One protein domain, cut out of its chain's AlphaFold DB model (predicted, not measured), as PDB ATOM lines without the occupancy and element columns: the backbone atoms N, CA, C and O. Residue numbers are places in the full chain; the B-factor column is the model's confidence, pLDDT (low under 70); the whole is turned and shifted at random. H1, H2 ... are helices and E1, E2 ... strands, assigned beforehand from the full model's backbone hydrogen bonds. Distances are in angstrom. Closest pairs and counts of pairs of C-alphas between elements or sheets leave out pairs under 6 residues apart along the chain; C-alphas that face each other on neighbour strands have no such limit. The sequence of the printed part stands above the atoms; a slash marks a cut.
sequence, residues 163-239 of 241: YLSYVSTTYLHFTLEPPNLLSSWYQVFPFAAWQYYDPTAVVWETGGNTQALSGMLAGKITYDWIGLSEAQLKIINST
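What this domain is: This is residues 163 to 239 of the 241 residues of an uncharacterized protein of Caldivirga sp. JCHS_4 (UniProt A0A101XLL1). A small three-stranded antiparallel sheet, E1, E2 and E3, has the one-turn helix H1 and a long looping arm off one end and a pair of side-by-side helices, H2 and H3, off the other. No helix covers the sheet, and residues 187 to 193 of the arm stick out free. The printed part has 77 residues, with the order E1, E2, H1, E3, H2, H3 along the chain and the strand order E1, E2, E3 across the sheet. The class is mixed, helices and strands, with 38 residues in named elements, under half of those printed. The whole is loose, with a radius of gyration of the C-alphas of 16.1 A, and elongated, spanning 48 by 28 by 18 A.

How they stand to each other: E1, residues 163 to 167, and E2, residues 171 to 176, form a hairpin of antiparallel strands at 155 degrees. N 165 and O 173, and N 173 and O 166, are each 2.9 A apart, within hydrogen-bond range. H1, residues 179 to 182, is not on the sheet; its closest C-alpha to E2 is that of Leu 182, 7.7 A from that of Leu 176. E3, residues 200 to 204, is antiparallel to E2 at 162 degrees, with N 201 and O 174 at 2.8 A and N 172 and O 203 at 3.0 A, within hydrogen-bond range. E1 and E3 are the edge strands. H2, residues 209 to 217, and H3, residues 230 to 238, are not on the sheet. They touch, their closest C-alphas being those of Leu 217 and Ile 236, 7.0 A apart. They run the same way at a shallow tilt of 3 degrees. H1 is apart from both. In H2 and H3 every O i to N i+4 pair is within hydrogen-bond range; H1 is too short for such a pair, and its one O i to N i+3 pair is not within range.

Where its parts are: E1 begins at C-alpha 163, (11.926, -12.171, 42.940), and is 11.3 A long from first to last C-alpha. E2 measures 16.4 A, H1 4.8 A and E3 12.5 A. C-alpha 200, where E3 begins, is at (8.699, -6.301, 36.259). H2 measures 12.1 A and H3 12.2 A, and H3 ends at C-alpha 238, (-3.047, -12.962, 9.110).

The domain as a whole: The two C-alphas farthest apart, those of Asn 180 and Ala 231, are 48.3 A from each other. The printed part has no cut. The links H1 to E3, 17 residues, and H2 to H3, 12 residues, are long; the others are tight. The mean pLDDT of the printed part is 86.0, and residues 191 to 193 and residue 239 are under 70.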
ATOM      1  N   TYR A 163      12.685 -11.540  41.865       92.75
ATOM      2  CA  TYR A 163      11.926 -12.171  42.940       92.75
ATOM      3  C   TYR A 163      10.425 -12.051  42.671       92.75
ATOM      4  O   TYR A 163       9.962 -11.086  42.058       92.75
ATOM      5  N   LEU A 164       9.651 -13.020  43.155       93.06
ATOM      6  CA  LEU A 164       8.193 -12.996  43.101       93.06
ATOM      7  C   LEU A 164       7.667 -11.875  44.004       93.06
ATOM      8  O   LEU A 164       7.762 -11.943  45.230       93.06
ATOM      9  N   SER A 165       7.127 -10.827  43.390       93.38
ATOM     10  CA  SER A 165       6.671  -9.611  44.071       93.38
ATOM     11  C   SER A 165       5.152  -9.540  44.211       93.38
ATOM     12  O   SER A 165       4.643  -8.830  45.080       93.38
ATOM     13  N   TYR A 166       4.420 -10.290  43.386       92.44
ATOM     14  CA  TYR A 166       2.965 -10.344  43.431       92.44
ATOM     15  C   TYR A 166       2.438 -11.690  42.939       92.44
ATOM     16  O   TYR A 166       2.927 -12.241  41.953       92.44
ATOM     17  N   VAL A 167       1.397 -12.179  43.613       90.44
ATOM     18  CA  VAL A 167       0.657 -13.388  43.247       90.44
ATOM     19  C   VAL A 167      -0.831 -13.092  43.325       90.44
ATOM     20  O   VAL A 167      -1.328 -12.557  44.317       90.44
ATOM     21  N   SER A 168      -1.550 -13.496  42.290       90.94
ATOM     22  CA  SER A 168      -3.007 -13.559  42.263       90.94
ATOM     23  C   SER A 168      -3.455 -14.882  41.648       90.94
ATOM     24  O   SER A 168      -2.640 -15.745  41.334       90.94
ATOM     25  N   THR A 169      -4.761 -15.050  41.456       86.25
ATOM     26  CA  THR A 169      -5.313 -16.249  40.818       86.25
ATOM     27  C   THR A 169      -4.924 -16.401  39.347       86.25
ATOM     28  O   THR A 169      -5.030 -17.506  38.826       86.25
ATOM     29  N   THR A 170      -4.514 -15.325  38.668       88.31
ATOM     30  CA  THR A 170      -4.235 -15.331  37.219       88.31
ATOM     31  C   THR A 170      -2.949 -14.613  36.820       88.31
ATOM     32  O   THR A 170      -2.548 -14.701  35.663       88.31
ATOM     33  N   TYR A 171      -2.293 -13.911  37.741       88.69
ATOM     34  CA  TYR A 171      -1.056 -13.182  37.465       88.69
ATOM     35  C   TYR A 171       0.005 -13.464  38.516       88.69
ATOM     36  O   TYR A 171      -0.284 -13.436  39.718       88.69
ATOM     37  N   LEU A 172       1.237 -13.632  38.041       91.12
ATOM     38  CA  LEU A 172       2.458 -13.600  38.836       91.12
ATOM     39  C   LEU A 172       3.317 -12.443  38.333       91.12
ATOM     40  O   LEU A 172       3.506 -12.296  37.123       91.12
ATOM     41  N   HIS A 173       3.831 -11.619  39.241       92.31
ATOM     42  CA  HIS A 173       4.817 -10.600  38.888       92.31
ATOM     43  C   HIS A 173       6.165 -10.969  39.489       92.31
ATOM     44  O   HIS A 173       6.267 -11.245  40.686       92.31
ATOM     45  N   PHE A 174       7.196 -10.914  38.658       91.19
ATOM     46  CA  PHE A 174       8.583 -11.065  39.061       91.19
ATOM     47  C   PHE A 174       9.268  -9.721  38.873       91.19
ATOM     48  O   PHE A 174       9.307  -9.198  37.762       91.19
ATOM     49  N   THR A 175       9.790  -9.148  39.950       92.69
ATOM     50  CA  THR A 175      10.450  -7.842  39.922       92.69
ATOM     51  C   THR A 175      11.949  -8.025  40.083       92.69
ATOM     52  O   THR A 175      12.398  -8.833  40.892       92.69
ATOM     53  N   LEU A 176      12.720  -7.282  39.294       91.56
ATOM     54  CA  LEU A 176      14.173  -7.276  39.339       91.56
ATOM     55  C   LEU A 176      14.653  -6.909  40.749       91.56
ATOM     56  O   LEU A 176      14.120  -6.001  41.392       91.56
ATOM     57  N   GLU A 177      15.670  -7.615  41.228       92.56
ATOM     58  CA  GLU A 177      16.293  -7.335  42.514       92.56
ATOM     59  C   GLU A 177      16.861  -5.906  42.586       92.56
ATOM     60  O   GLU A 177      17.286  -5.333  41.573       92.56
ATOM     61  N   PRO A 178      16.934  -5.312  43.793       93.00
ATOM     62  CA  PRO A 178      17.576  -4.018  43.964       93.00
ATOM     63  C   PRO A 178      19.065  -4.081  43.562       93.00
ATOM     64  O   PRO A 178      19.706  -5.125  43.722       93.00
ATOM     65  N   PRO A 179      19.666  -2.965  43.091       90.88
ATOM     66  CA  PRO A 179      20.995  -2.969  42.470       90.88
ATOM     67  C   PRO A 179      22.117  -3.608  43.300       90.88
ATOM     68  O   PRO A 179      23.042  -4.198  42.744       90.88
ATOM     69  N   ASN A 180      22.046  -3.505  44.630       91.81
ATOM     70  CA  ASN A 180      23.037  -4.089  45.532       91.81
ATOM     71  C   ASN A 180      23.032  -5.626  45.498       91.81
ATOM     72  O   ASN A 180      24.104  -6.220  45.560       91.81
ATOM     73  N   LEU A 181      21.862  -6.258  45.361       93.31
ATOM     74  CA  LEU A 181      21.742  -7.714  45.214       93.31
ATOM     75  C   LEU A 181      21.985  -8.133  43.760       93.31
ATOM     76  O   LEU A 181      22.753  -9.061  43.503       93.31
ATOM     77  N   LEU A 182      21.460  -7.347  42.811       90.75
ATOM     78  CA  LEU A 182      21.592  -7.613  41.379       90.75
ATOM     79  C   LEU A 182      23.053  -7.672  40.903       90.75
ATOM     80  O   LEU A 182      23.387  -8.410  39.975       90.75
ATOM     81  N   SER A 183      23.937  -6.901  41.543       90.12
ATOM     82  CA  SER A 183      25.346  -6.756  41.156       90.12
ATOM     83  C   SER A 183      26.103  -8.088  40.997       90.12
ATOM     84  O   SER A 183      26.909  -8.233  40.075       90.12
ATOM     85  N   SER A 184      25.814  -9.088  41.833       91.12
ATOM     86  CA  SER A 184      26.462 -10.404  41.766       91.12
ATOM     87  C   SER A 184      26.025 -11.212  40.543       91.12
ATOM     88  O   SER A 184      26.822 -11.967  39.980       91.12
ATOM     89  N   TRP A 185      24.790 -11.025  40.070       91.62
ATOM     90  CA  TRP A 185      24.247 -11.770  38.933       91.62
ATOM     91  C   TRP A 185      24.911 -11.412  37.603       91.62
ATOM     92  O   TRP A 185      24.988 -12.271  36.726       91.62
ATOM     93  N   TYR A 186      25.498 -10.217  37.468       89.12
ATOM     94  CA  TYR A 186      26.277  -9.841  36.279       89.12
ATOM     95  C   TYR A 186      27.495 -10.747  36.036       89.12
ATOM     96  O   TYR A 186      27.962 -10.853  34.904       89.12
ATOM     97  N   GLN A 187      28.005 -11.421  37.073       87.88
ATOM     98  CA  GLN A 187      29.124 -12.364  36.946       87.88
ATOM     99  C   GLN A 187      28.711 -13.712  36.338       87.88
ATOM    100  O   GLN A 187      29.567 -14.473  35.890       87.88
ATOM    101  N   VAL A 188      27.415 -14.026  36.367       89.25
ATOM    102  CA  VAL A 188      26.842 -15.268  35.827       89.25
ATOM    103  C   VAL A 188      26.166 -14.990  34.492       89.25
ATOM    104  O   VAL A 188      26.375 -15.702  33.513       89.25
ATOM    105  N   PHE A 189      25.383 -13.920  34.456       87.12
ATOM    106  CA  PHE A 189      24.591 -13.488  33.323       87.12
ATOM    107  C   PHE A 189      25.047 -12.080  32.927       87.12
ATOM    108  O   PHE A 189      24.464 -11.086  33.381       87.12
ATOM    109  N   PRO A 190      26.095 -11.959  32.094       70.75
ATOM    110  CA  PRO A 190      26.659 -10.675  31.682       70.75
ATOM    111  C   PRO A 190      25.777  -9.991  30.627       70.75
ATOM    112  O   PRO A 190      26.257  -9.479  29.615       70.75
ATOM    113  N   PHE A 191      24.460  -9.997  30.826       66.94
ATOM    114  CA  PHE A 191      23.545  -9.246  29.995       66.94
ATOM    115  C   PHE A 191      23.679  -7.771  30.360       66.94
ATOM    116  O   PHE A 191      23.357  -7.352  31.469       66.94
ATOM    117  N   ALA A 192      24.081  -6.951  29.389       58.38
ATOM    118  CA  ALA A 192      23.987  -5.496  29.505       58.38
ATOM    119  C   ALA A 192      22.529  -5.022  29.718       58.38
ATOM    120  O   ALA A 192      22.303  -3.875  30.085       58.38
ATOM    121  N   ALA A 193      21.554  -5.913  29.493       63.38
ATOM    122  CA  ALA A 193      20.141  -5.635  29.286       63.38
ATOM    123  C   ALA A 193      19.267  -5.545  30.550       63.38
ATOM    124  O   ALA A 193      18.116  -5.141  30.418       63.38
ATOM    125  N   TRP A 194      19.754  -5.897  31.749       71.19
ATOM    126  CA  TRP A 194      18.879  -6.012  32.933       71.19
ATOM    127  C   TRP A 194      18.077  -4.737  33.248       71.19
ATOM    128  O   TRP A 194      16.983  -4.828  33.787       71.19
ATOM    129  N   GLN A 195      18.594  -3.560  32.878       70.38
ATOM    130  CA  GLN A 195      17.931  -2.264  33.088       70.38
ATOM    131  C   GLN A 195      17.298  -1.664  31.820       70.38
ATOM    132  O   GLN A 195      16.765  -0.560  31.872       70.38
ATOM    133  N   TYR A 196      17.384  -2.341  30.670       70.44
ATOM    134  CA  TYR A 196      16.848  -1.820  29.405       70.44
ATOM    135  C   TYR A 196      15.350  -2.089  29.224       70.44
ATOM    136  O   TYR A 196      14.705  -1.404  28.433       70.44
ATOM    137  N   TYR A 197      14.807  -3.075  29.934       71.56
ATOM    138  CA  TYR A 197      13.395  -3.451  29.889       71.56
ATOM    139  C   TYR A 197      12.696  -3.096  31.203       71.56
ATOM    140  O   TYR A 197      13.353  -2.739  32.182       71.56
ATOM    141  N   ASP A 198      11.363  -3.189  31.219       80.56
ATOM    142  CA  ASP A 198      10.583  -3.044  32.451       80.56
ATOM    143  C   ASP A 198      11.155  -3.983  33.535       80.56
ATOM    144  O   ASP A 198      11.363  -5.172  33.263       80.56
ATOM    145  N   PRO A 199      11.446  -3.480  34.750       85.88
ATOM    146  CA  PRO A 199      11.978  -4.307  35.827       85.88
ATOM    147  C   PRO A 199      10.983  -5.367  36.309       85.88
ATOM    148  O   PRO A 199      11.378  -6.237  37.080       85.88
ATOM    149  N   THR A 200       9.713  -5.310  35.906       89.38
ATOM    150  CA  THR A 200       8.699  -6.301  36.259       89.38
ATOM    151  C   THR A 200       8.324  -7.157  35.056       89.38
ATOM    152  O   THR A 200       7.705  -6.696  34.101       89.38
ATOM    153  N   ALA A 201       8.638  -8.448  35.140       87.31
ATOM    154  CA  ALA A 201       8.094  -9.461  34.250       87.31
ATOM    155  C   ALA A 201       6.727  -9.925  34.772       87.31
ATOM    156  O   ALA A 201       6.581 -10.261  35.949       87.31
ATOM    157  N   VAL A 202       5.728  -9.959  33.893       88.56
ATOM    158  CA  VAL A 202       4.367 -10.397  34.223       88.56
ATOM    159  C   VAL A 202       4.092 -11.722  33.531       88.56
ATOM    160  O   VAL A 202       4.108 -11.802  32.304       88.56
ATOM    161  N   VAL A 203       3.800 -12.751  34.320       88.06
ATOM    162  CA  VAL A 203       3.245 -14.009  33.822       88.06
ATOM    163  C   VAL A 203       1.734 -13.933  33.970       88.06
ATOM    164  O   VAL A 203       1.215 -13.804  35.081       88.06
ATOM    165  N   TRP A 204       1.035 -13.992  32.839       88.31
ATOM    166  CA  TRP A 204      -0.414 -14.134  32.802       88.31
ATOM    167  C   TRP A 204      -0.762 -15.608  32.585       88.31
ATOM    168  O   TRP A 204      -0.607 -16.135  31.485       88.31
ATOM    169  N   GLU A 205      -1.265 -16.254  33.634       86.00
ATOM    170  CA  GLU A 205      -1.774 -17.626  33.597       86.00
ATOM    171  C   GLU A 205      -3.119 -17.647  32.858       86.00
ATOM    172  O   GLU A 205      -4.201 -17.585  33.452       86.00
ATOM    173  N   THR A 206      -3.057 -17.645  31.526       81.38
ATOM    174  CA  THR A 206      -4.260 -17.691  30.695       81.38
ATOM    175  C   THR A 206      -4.967 -19.037  30.871       81.38
ATOM    176  O   THR A 206      -4.365 -20.106  30.816       81.38
ATOM    177  N   GLY A 207      -6.286 -19.009  31.056       80.56
ATOM    178  CA  GLY A 207      -7.109 -20.202  31.280       80.56
ATOM    179  C   GLY A 207      -7.320 -21.076  30.038       80.56
ATOM    180  O   GLY A 207      -8.169 -21.966  30.066       80.56
ATOM    181  N   GLY A 208      -6.619 -20.808  28.931       85.50
ATOM    182  CA  GLY A 208      -6.727 -21.568  27.688       85.50
ATOM    183  C   GLY A 208      -6.478 -20.749  26.419       85.50
ATOM    184  O   GLY A 208      -6.389 -19.519  26.430       85.50
ATOM    185  N   ASN A 209      -6.416 -21.459  25.289       88.88
ATOM    186  CA  ASN A 209      -6.014 -20.930  23.980       88.88
ATOM    187  C   ASN A 209      -6.849 -19.735  23.479       88.88
ATOM    188  O   ASN A 209      -6.318 -18.854  22.811       88.88
ATOM    189  N   THR A 210      -8.140 -19.661  23.809       89.94
ATOM    190  CA  THR A 210      -9.009 -18.533  23.429       89.94
ATOM    191  C   THR A 210      -8.647 -17.243  24.162       89.94
ATOM    192  O   THR A 210      -8.623 -16.168  23.556       89.94
ATOM    193  N   GLN A 211      -8.360 -17.332  25.465       90.31
ATOM    194  CA  GLN A 211      -7.955 -16.167  26.254       90.31
ATOM    195  C   GLN A 211      -6.566 -15.690  25.824       90.31
ATOM    196  O   GLN A 211      -6.382 -14.492  25.619       90.31
ATOM    197  N   ALA A 212      -5.643 -16.626  25.601       90.00
ATOM    198  CA  ALA A 212      -4.326 -16.333  25.058       90.00
ATOM    199  C   ALA A 212      -4.394 -15.648  23.689       90.00
ATOM    200  O   ALA A 212      -3.852 -14.559  23.535       90.00
ATOM    201  N   LEU A 213      -5.145 -16.198  22.727       90.81
ATOM    202  CA  LEU A 213      -5.323 -15.572  21.411       90.81
ATOM    203  C   LEU A 213      -5.833 -14.131  21.537       90.81
ATOM    204  O   LEU A 213      -5.334 -13.233  20.866       90.81
ATOM    205  N   SER A 214      -6.812 -13.900  22.414       90.81
ATOM    206  CA  SER A 214      -7.362 -12.560  22.641       90.81
ATOM    207  C   SER A 214      -6.311 -11.607  23.223       90.81
ATOM    208  O   SER A 214      -6.246 -10.444  22.829       90.81
ATOM    209  N   GLY A 215      -5.469 -12.097  24.138       90.12
ATOM    210  CA  GLY A 215      -4.336 -11.357  24.694       90.12
ATOM    211  C   GLY A 215      -3.258 -11.034  23.656       90.12
ATOM    212  O   GLY A 215      -2.782  -9.900  23.622       90.12
ATOM    213  N   MET A 216      -2.926 -11.992  22.786       89.94
ATOM    214  CA  MET A 216      -1.973 -11.816  21.685       89.94
ATOM    215  C   MET A 216      -2.461 -10.763  20.688       89.94
ATOM    216  O   MET A 216      -1.741  -9.814  20.402       89.94
ATOM    217  N   LEU A 217      -3.709 -10.872  20.218       90.06
ATOM    218  CA  LEU A 217      -4.300  -9.904  19.284       90.06
ATOM    219  C   LEU A 217      -4.424  -8.498  19.890       90.06
ATOM    220  O   LEU A 217      -4.387  -7.509  19.166       90.06
ATOM    221  N   ALA A 218      -4.558  -8.402  21.214       90.06
ATOM    222  CA  ALA A 218      -4.569  -7.135  21.938       90.06
ATOM    223  C   ALA A 218      -3.161  -6.578  22.239       90.06
ATOM    224  O   ALA A 218      -3.062  -5.555  22.918       90.06
ATOM    225  N   GLY A 219      -2.086  -7.250  21.812       87.12
ATOM    226  CA  GLY A 219      -0.701  -6.843  22.077       87.12
ATOM    227  C   GLY A 219      -0.286  -6.938  23.550       87.12
ATOM    228  O   GLY A 219       0.686  -6.309  23.958       87.12
ATOM    229  N   LYS A 220      -1.025  -7.693  24.373       87.62
ATOM    230  CA  LYS A 220      -0.744  -7.857  25.813       87.62
ATOM    231  C   LYS A 220       0.212  -9.007  26.118       87.62
ATOM    232  O   LYS A 220       0.710  -9.095  27.233       87.62
ATOM    233  N   ILE A 221       0.420  -9.897  25.153       85.69
ATOM    234  CA  ILE A 221       1.267 -11.080  25.280       85.69
ATOM    235  C   ILE A 221       2.409 -10.936  24.279       85.69
ATOM    236  O   ILE A 221       2.184 -10.949  23.072       85.69
ATOM    237  N   THR A 222       3.628 -10.775  24.790       82.88
ATOM    238  CA  THR A 222       4.858 -10.664  23.984       82.88
ATOM    239  C   THR A 222       5.534 -12.016  23.759       82.88
ATOM    240  O   THR A 222       6.287 -12.182  22.803       82.88
ATOM    241  N   TYR A 223       5.249 -12.988  24.623       81.75
ATOM    242  CA  TYR A 223       5.695 -14.373  24.540       81.75
ATOM    243  C   TYR A 223       4.639 -15.275  25.185       81.75
ATOM    244  O   TYR A 223       4.066 -14.904  26.207       81.75
ATOM    245  N   ASP A 224       4.400 -16.454  24.609       78.62
ATOM    246  CA  ASP A 224       3.459 -17.437  25.150       78.62
ATOM    247  C   ASP A 224       3.943 -18.865  24.893       78.62
ATOM    248  O   ASP A 224       4.617 -19.143  23.896       78.62
ATOM    249  N   TRP A 225       3.542 -19.780  25.768       76.88
ATOM    250  CA  TRP A 225       3.753 -21.213  25.619       76.88
ATOM    251  C   TRP A 225       2.424 -21.970  25.729       76.88
ATOM    252  O   TRP A 225       2.232 -22.826  26.591       76.88
ATOM    253  N   ILE A 226       1.495 -21.654  24.821       82.81
ATOM    254  CA  ILE A 226       0.175 -22.281  24.729       82.81
ATOM    255  C   ILE A 226      -0.069 -22.921  23.359       82.81
ATOM    256  O   ILE A 226       0.347 -22.414  22.317       82.81
ATOM    257  N   GLY A 227      -0.784 -24.048  23.344       84.88
ATOM    258  CA  GLY A 227      -1.215 -24.692  22.105       84.88
ATOM    259  C   GLY A 227      -2.414 -23.976  21.477       84.88
ATOM    260  O   GLY A 227      -3.522 -24.041  22.011       84.88
ATOM    261  N   LEU A 228      -2.222 -23.334  20.324       89.56
ATOM    262  CA  LEU A 228      -3.309 -22.762  19.521       89.56
ATOM    263  C   LEU A 228      -3.808 -23.765  18.471       89.56
ATOM    264  O   LEU A 228      -3.026 -24.528  17.908       89.56
ATOM    265  N   SER A 229      -5.110 -23.756  18.178       91.25
ATOM    266  CA  SER A 229      -5.655 -24.546  17.062       91.25
ATOM    267  C   SER A 229      -5.246 -23.960  15.706       91.25
ATOM    268  O   SER A 229      -4.945 -22.772  15.598       91.25
ATOM    269  N   GLU A 230      -5.306 -24.756  14.634       91.19
ATOM    270  CA  GLU A 230      -4.967 -24.292  13.278       91.19
ATOM    271  C   GLU A 230      -5.774 -23.064  12.835       91.19
ATOM    272  O   GLU A 230      -5.246 -22.169  12.175       91.19
ATOM    273  N   ALA A 231      -7.054 -22.994  13.214       90.75
ATOM    274  CA  ALA A 231      -7.899 -21.842  12.917       90.75
ATOM    275  C   ALA A 231      -7.401 -20.576  13.633       90.75
ATOM    276  O   ALA A 231      -7.355 -19.505  13.034       90.75
ATOM    277  N   GLN A 232      -6.972 -20.706  14.890       90.62
ATOM    278  CA  GLN A 232      -6.426 -19.601  15.681       90.62
ATOM    279  C   GLN A 232      -5.054 -19.156  15.156       90.62
ATOM    280  O   GLN A 232      -4.797 -17.958  15.055       90.62
ATOM    281  N   LEU A 233      -4.211 -20.102  14.731       89.00
ATOM    282  CA  LEU A 233      -2.928 -19.801  14.088       89.00
ATOM    283  C   LEU A 233      -3.111 -19.012  12.787       89.00
ATOM    284  O   LEU A 233      -2.366 -18.067  12.538       89.00
ATOM    285  N   LYS A 234      -4.125 -19.345  11.973       89.50
ATOM    286  CA  LYS A 234      -4.452 -18.567  10.765       89.50
ATOM    287  C   LYS A 234      -4.805 -17.118  11.100       89.50
ATOM    288  O   LYS A 234      -4.370 -16.229  10.380       89.50
ATOM    289  N   ILE A 235      -5.545 -16.883  12.186       89.19
ATOM    290  CA  ILE A 235      -5.928 -15.531  12.620       89.19
ATOM    291  C   ILE A 235      -4.683 -14.720  13.000       89.19
ATOM    292  O   ILE A 235      -4.475 -13.644  12.439       89.19
ATOM    293  N   ILE A 236      -3.821 -15.257  13.871       84.75
ATOM    294  CA  ILE A 236      -2.584 -14.575  14.292       84.75
ATOM    295  C   ILE A 236      -1.690 -14.276  13.096       84.75
ATOM    296  O   ILE A 236      -1.300 -13.132  12.903       84.75
ATOM    297  N   ASN A 237      -1.430 -15.272  12.248       83.00
ATOM    298  CA  ASN A 237      -0.528 -15.109  11.107       83.00
ATOM    299  C   ASN A 237      -1.087 -14.172  10.022       83.00
ATOM    300  O   ASN A 237      -0.332 -13.707   9.173       83.00
ATOM    301  N   SER A 238      -2.400 -13.917  10.020       81.19
ATOM    302  CA  SER A 238      -3.047 -12.962   9.110       81.19
ATOM    303  C   SER A 238      -3.097 -11.528   9.647       81.19
ATOM    304  O   SER A 238      -3.439 -10.614   8.897       81.19
ATOM    305  N   THR A 239      -2.756 -11.325  10.921       66.19
ATOM    306  CA  THR A 239      -2.753 -10.011  11.570       66.19
ATOM    307  C   THR A 239      -1.314  -9.477  11.581       66.19
ATOM    308  O   THR A 239      -0.446 -10.140  12.145       66.19
TER     309      THR A 239